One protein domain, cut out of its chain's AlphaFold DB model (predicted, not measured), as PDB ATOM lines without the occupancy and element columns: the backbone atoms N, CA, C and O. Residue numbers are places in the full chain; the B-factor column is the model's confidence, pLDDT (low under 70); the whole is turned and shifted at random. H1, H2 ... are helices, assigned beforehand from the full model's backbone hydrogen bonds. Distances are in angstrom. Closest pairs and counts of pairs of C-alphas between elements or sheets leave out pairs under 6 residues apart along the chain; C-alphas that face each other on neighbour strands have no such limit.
ATOM      1  N   ARG A 129     220.866 222.049 139.445       89.62
ATOM      2  CA  ARG A 129     221.605 221.026 140.191       89.62
ATOM      3  C   ARG A 129     221.202 219.599 139.826       89.62
ATOM      4  O   ARG A 129     222.074 218.773 139.607       89.62
ATOM      5  N   TYR A 130     219.903 219.317 139.701       92.44
ATOM      6  CA  TYR A 130     219.419 217.975 139.357       92.44
ATOM      7  C   TYR A 130     220.056 217.448 138.060       92.44
ATOM      8  O   TYR A 130     220.615 216.356 138.031       92.44
ATOM      9  N   ASN A 131     220.047 218.255 136.994       93.00
ATOM     10  CA  ASN A 131     220.644 217.853 135.722       93.00
ATOM     11  C   ASN A 131     222.174 217.761 135.795       93.00
ATOM     12  O   ASN A 131     222.765 216.983 135.046       93.00
ATOM     13  N   GLN A 132     222.824 218.560 136.646       91.88
ATOM     14  CA  GLN A 132     224.264 218.448 136.885       91.88
ATOM     15  C   GLN A 132     224.594 217.138 137.607       91.88
ATOM     16  O   GLN A 132     225.427 216.386 137.108       91.88
ATOM     17  N   ASP A 133     223.874 216.803 138.678       93.88
ATOM     18  CA  ASP A 133     224.043 215.548 139.417       93.88
ATOM     19  C   ASP A 133     223.798 214.331 138.502       93.88
ATOM     20  O   ASP A 133     224.633 213.430 138.461       93.88
ATOM     21  N   CYS A 134     222.760 214.344 137.653       95.62
ATOM     22  CA  CYS A 134     222.544 213.291 136.648       95.62
ATOM     23  C   CYS A 134     223.714 213.149 135.659       95.62
ATOM     24  O   CYS A 134     224.077 212.036 135.271       95.62
ATOM     25  N   LYS A 135     224.304 214.263 135.205       94.06
ATOM     26  CA  LYS A 135     225.458 214.239 134.287       94.06
ATOM     27  C   LYS A 135     226.702 213.683 134.969       94.06
ATOM     28  O   LYS A 135     227.403 212.871 134.369       94.06
ATOM     29  N   VAL A 136     226.968 214.110 136.202       92.56
ATOM     30  CA  VAL A 136     228.133 213.656 136.968       92.56
ATOM     31  C   VAL A 136     227.987 212.180 137.332       92.56
ATOM     32  O   VAL A 136     228.925 211.421 137.108       92.56
ATOM     33  N   GLU A 137     226.811 211.737 137.794       95.69
ATOM     34  CA  GLU A 137     226.549 210.313 138.037       95.69
ATOM     35  C   GLU A 137     226.796 209.491 136.772       95.69
ATOM     36  O   GLU A 137     227.525 208.502 136.816       95.69
ATOM     37  N   ARG A 138     226.246 209.922 135.631       96.50
ATOM     38  CA  ARG A 138     226.455 209.240 134.353       96.50
ATOM     39  C   ARG A 138     227.940 209.092 134.031       96.50
ATOM     40  O   ARG A 138     228.363 207.973 133.768       96.50
ATOM     41  N   SER A 139     228.717 210.173 134.118       94.88
ATOM     42  CA  SER A 139     230.161 210.143 133.853       94.88
ATOM     43  C   SER A 139     230.896 209.166 134.777       94.88
ATOM     44  O   SER A 139     231.686 208.355 134.307       94.88
ATOM     45  N   ILE A 140     230.601 209.190 136.083       93.12
ATOM     46  CA  ILE A 140     231.231 208.289 137.064       93.12
ATOM     47  C   ILE A 140     230.915 206.823 136.743       93.12
ATOM     48  O   ILE A 140     231.783 205.953 136.828       93.12
ATOM     49  N   LEU A 141     229.663 206.531 136.390       95.31
ATOM     50  CA  LEU A 141     229.235 205.174 136.066       95.31
ATOM     51  C   LEU A 141     229.770 204.704 134.706       95.31
ATOM     52  O   LEU A 141     230.052 203.516 134.561       95.31
ATOM     53  N   GLU A 142     229.937 205.600 133.732       95.50
ATOM     54  CA  GLU A 142     230.600 205.314 132.452       95.50
ATOM     55  C   GLU A 142     232.061 204.917 132.673       95.50
ATOM     56  O   GLU A 142     232.480 203.852 132.209       95.50
ATOM     57  N   ASP A 143     232.797 205.696 133.470       93.56
ATOM     58  CA  ASP A 143     234.174 205.378 133.851       93.56
ATOM     59  C   ASP A 143     234.244 204.026 134.572       93.56
ATOM     60  O   ASP A 143     235.074 203.177 134.241       93.56
ATOM     61  N   TYR A 144     233.329 203.770 135.512       93.62
ATOM     62  CA  TYR A 144     233.277 202.496 136.227       93.62
ATOM     63  C   TYR A 144     232.995 201.311 135.294       93.62
ATOM     64  O   TYR A 144     233.676 200.291 135.376       93.62
ATOM     65  N   ILE A 145     232.026 201.426 134.384       94.75
ATOM     66  CA  ILE A 145     231.714 200.360 133.423       94.75
ATOM     67  C   ILE A 145     232.891 200.117 132.478       94.75
ATOM     68  O   ILE A 145     233.176 198.961 132.175       94.75
ATOM     69  N   SER A 146     233.623 201.160 132.072       94.00
ATOM     70  CA  SER A 146     234.810 201.009 131.218       94.00
ATOM     71  C   SER A 146     235.901 200.131 131.851       94.00
ATOM     72  O   SER A 146     236.610 199.416 131.144       94.00
ATOM     73  N   LEU A 147     235.991 200.122 133.186       93.19
ATOM     74  CA  LEU A 147     236.909 199.269 133.949       93.19
ATOM     75  C   LEU A 147     236.380 197.837 134.145       93.19
ATOM     76  O   LEU A 147     237.158 196.938 134.467       93.19
ATOM     77  N   TYR A 148     235.074 197.612 133.963       91.88
ATOM     78  CA  TYR A 148     234.398 196.325 134.167       91.88
ATOM     79  C   TYR A 148     233.384 196.022 133.043       91.88
ATOM     80  O   TYR A 148     232.191 195.853 133.329       91.88
ATOM     81  N   PRO A 149     233.831 195.926 131.775       84.81
ATOM     82  CA  PRO A 149     232.948 195.930 130.603       84.81
ATOM     83  C   PRO A 149     231.929 194.782 130.586       84.81
ATOM     84  O   PRO A 149     230.809 194.963 130.121       84.81
ATOM     85  N   ASP A 150     232.270 193.626 131.159       89.38
ATOM     86  CA  ASP A 150     231.412 192.433 131.136       89.38
ATOM     87  C   ASP A 150     230.455 192.329 132.338       89.38
ATOM     88  O   ASP A 150     229.658 191.395 132.429       89.38
ATOM     89  N   LYS A 151     230.534 193.255 133.306       87.69
ATOM     90  CA  LYS A 151     229.804 193.139 134.580       87.69
ATOM     91  C   LYS A 151     228.438 193.827 134.566       87.69
ATOM     92  O   LYS A 151     227.543 193.411 135.304       87.69
ATOM     93  N   TYR A 152     228.271 194.871 133.756       87.50
ATOM     94  CA  TYR A 152     227.057 195.686 133.730       87.50
ATOM     95  C   TYR A 152     226.644 196.010 132.299       87.50
ATOM     96  O   TYR A 152     227.451 196.461 131.498       87.50
ATOM     97  N   ALA A 153     225.360 195.821 131.997       88.25
ATOM     98  CA  ALA A 153     224.836 195.997 130.644       88.25
ATOM     99  C   ALA A 153     224.689 197.470 130.221       88.25
ATOM    100  O   ALA A 153     224.756 197.775 129.033       88.25
ATOM    101  N   SER A 154     224.451 198.389 131.163       94.44
ATOM    102  CA  SER A 154     224.397 199.827 130.880       94.44
ATOM    103  C   SER A 154     224.521 200.672 132.147       94.44
ATOM    104  O   SER A 154     224.235 200.214 133.255       94.44
ATOM    105  N   VAL A 155     224.880 201.944 131.957       96.38
ATOM    106  CA  VAL A 155     224.937 202.977 133.006       96.38
ATOM    107  C   VAL A 155     223.593 203.140 133.717       96.38
ATOM    108  O   VAL A 155     223.540 203.209 134.940       96.38
ATOM    109  N   VAL A 156     222.495 203.149 132.955       97.00
ATOM    110  CA  VAL A 156     221.134 203.312 133.493       97.00
ATOM    111  C   VAL A 156     220.756 202.123 134.375       97.00
ATOM    112  O   VAL A 156     220.243 202.302 135.476       97.00
ATOM    113  N   LEU A 157     221.064 200.897 133.937       95.12
ATOM    114  CA  LEU A 157     220.786 199.699 134.731       95.12
ATOM    115  C   LEU A 157     221.614 199.661 136.017       95.12
ATOM    116  O   LEU A 157     221.088 199.268 137.056       95.12
ATOM    117  N   LEU A 158     222.877 200.097 135.964       96.19
ATOM    118  CA  LEU A 158     223.728 200.205 137.148       96.19
ATOM    119  C   LEU A 158     223.196 201.251 138.140       96.19
ATOM    120  O   LEU A 158     223.061 200.933 139.319       96.19
ATOM    121  N   SER A 159     222.829 202.445 137.669       97.31
ATOM    122  CA  SER A 159     222.198 203.494 138.489       97.31
ATOM    123  C   SER A 159     220.929 202.979 139.182       97.31
ATOM    124  O   SER A 159     220.814 203.023 140.407       97.31
ATOM    125  N   ASN A 160     220.025 202.349 138.428       97.19
ATOM    126  CA  ASN A 160     218.794 201.771 138.973       97.19
ATOM    127  C   ASN A 160     219.056 200.664 140.008       97.19
ATOM    128  O   ASN A 160     218.344 200.557 141.007       97.19
ATOM    129  N   GLU A 161     220.053 199.811 139.771       95.69
ATOM    130  CA  GLU A 161     220.449 198.757 140.706       95.69
ATOM    131  C   GLU A 161     221.044 199.342 141.995       95.69
ATOM    132  O   GLU A 161     220.743 198.858 143.089       95.69
ATOM    133  N   MET A 162     221.833 200.415 141.897       95.69
ATOM    134  CA  MET A 162     222.333 201.149 143.062       95.69
ATOM    135  C   MET A 162     221.185 201.749 143.874       95.69
ATOM    136  O   MET A 162     221.111 201.502 145.078       95.69
ATOM    137  N   SER A 163     220.243 202.443 143.231       96.06
ATOM    138  CA  SER A 163     219.058 202.996 143.896       96.06
ATOM    139  C   SER A 163     218.260 201.924 144.639       96.06
ATOM    140  O   SER A 163     217.897 202.111 145.802       96.06
ATOM    141  N   LYS A 164     218.047 200.753 144.022       95.56
ATOM    142  CA  LYS A 164     217.383 199.611 144.672       95.56
ATOM    143  C   LYS A 164     218.142 199.127 145.906       95.56
ATOM    144  O   LYS A 164     217.527 198.946 146.955       95.56
ATOM    145  N   ARG A 165     219.462 198.945 145.809       95.81
ATOM    146  CA  ARG A 165     220.309 198.492 146.932       95.81
ATOM    147  C   ARG A 165     220.342 199.484 148.087       95.81
ATOM    148  O   ARG A 165     220.422 199.064 149.237       95.81
ATOM    149  N   LEU A 166     220.259 200.775 147.783       94.12
ATOM    150  CA  LEU A 166     220.192 201.852 148.770       94.12
ATOM    151  C   LEU A 166     218.790 202.021 149.385       94.12
ATOM    152  O   LEU A 166     218.627 202.823 150.299       94.12
ATOM    153  N   GLY A 167     217.788 201.263 148.922       91.88
ATOM    154  CA  GLY A 167     216.421 201.308 149.447       91.88
ATOM    155  C   GLY A 167     215.508 202.344 148.781       91.88
ATOM    156  O   GLY A 167     214.413 202.593 149.281       91.88
ATOM    157  N   PHE A 168     215.908 202.907 147.638       93.81
ATOM    158  CA  PHE A 168     215.157 203.913 146.876       93.81
ATOM    159  C   PHE A 168     214.783 203.405 145.472       93.81
ATOM    160  O   PHE A 168     215.162 204.007 144.471       93.81
ATOM    161  N   PRO A 169     214.037 202.293 145.339       93.44
ATOM    162  CA  PRO A 169     213.854 201.592 144.062       93.44
ATOM    163  C   PRO A 169     213.122 202.395 142.974       93.44
ATOM    164  O   PRO A 169     213.198 202.023 141.807       93.44
ATOM    165  N   LEU A 170     212.402 203.457 143.348       95.19
ATOM    166  CA  LEU A 170     211.688 204.333 142.413       95.19
ATOM    167  C   LEU A 170     212.532 205.536 141.977       95.19
ATOM    168  O   LEU A 170     212.132 206.251 141.064       95.19
ATOM    169  N   PHE A 171     213.675 205.784 142.623       96.00
ATOM    170  CA  PHE A 171     214.576 206.864 142.246       96.00
ATOM    171  C   PHE A 171     215.459 206.396 141.090       96.00
ATOM    172  O   PHE A 171     216.393 205.619 141.280       96.00
ATOM    173  N   GLN A 172     215.125 206.840 139.881       96.81
ATOM    174  CA  GLN A 172     215.742 206.367 138.641       96.81
ATOM    175  C   GLN A 172     216.277 207.551 137.821       96.81
ATOM    176  O   GLN A 172     215.793 207.809 136.722       96.81
ATOM    177  N   PRO A 173     217.251 208.313 138.349       96.75
ATOM    178  CA  PRO A 173     217.616 209.640 137.839       96.75
ATOM    179  C   PRO A 173     218.147 209.642 136.400       96.75
ATOM    180  O   PRO A 173     218.096 210.666 135.721       96.75
ATOM    181  N   LEU A 174     218.667 208.506 135.926       97.50
ATOM    182  CA  LEU A 174     219.254 208.380 134.590       97.50
ATOM    183  C   LEU A 174     218.302 207.796 133.536       97.50
ATOM    184  O   LEU A 174     218.708 207.674 132.374       97.50
ATOM    185  N   GLU A 175     217.072 207.440 133.916       96.75
ATOM    186  CA  GLU A 175     216.023 207.044 132.973       96.75
ATOM    187  C   GLU A 175     215.567 208.243 132.139       96.75
ATOM    188  O   GLU A 175     215.453 209.364 132.634       96.75
TER     189      GLU A 175
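This is residues 129 to 175 of the 284 residues of an uncharacterized protein of Strigomonas culicis (UniProt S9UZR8). One long straight helix, H1, has a shorter helix, H2, packed against residues 138 to 145 of it and running about perpendicular to it. The link between them sticks out with residues 148 to 151 beyond the end of H1, and the tail after H2, residues 166 to 175, folds back toward H1. The printed part has 47 residues with two named helices, H1 then H2, and no named strand; its class is all helix. It is compact, with a radius of gyration of the C-alphas of 10.5 A, and spans 27 by 22 by 15 A.

H1, residues 129 to 147, is 27.3 A long and begins at C-alpha 129, (221.605, 221.026, 140.191). H2, residues 155 to 165, is 15.3 A long and ends at C-alpha 165, (220.309, 198.492, 146.932).

H1 touches H2 with residues 138 to 145 alone; the closest C-alphas, those of Leu 141 and Val 155, are 5.7 A apart. Their lines stand about perpendicular, at 77 degrees. In H1 and H2 every O i to N i+4 pair is within hydrogen-bond range.

The two C-alphas farthest apart, those of Arg 129 and Asp 150, are 31.6 A apart. The printed part has no cut, and the link from H1 to H2 is short. No printed residue is under 70 in pLDDT.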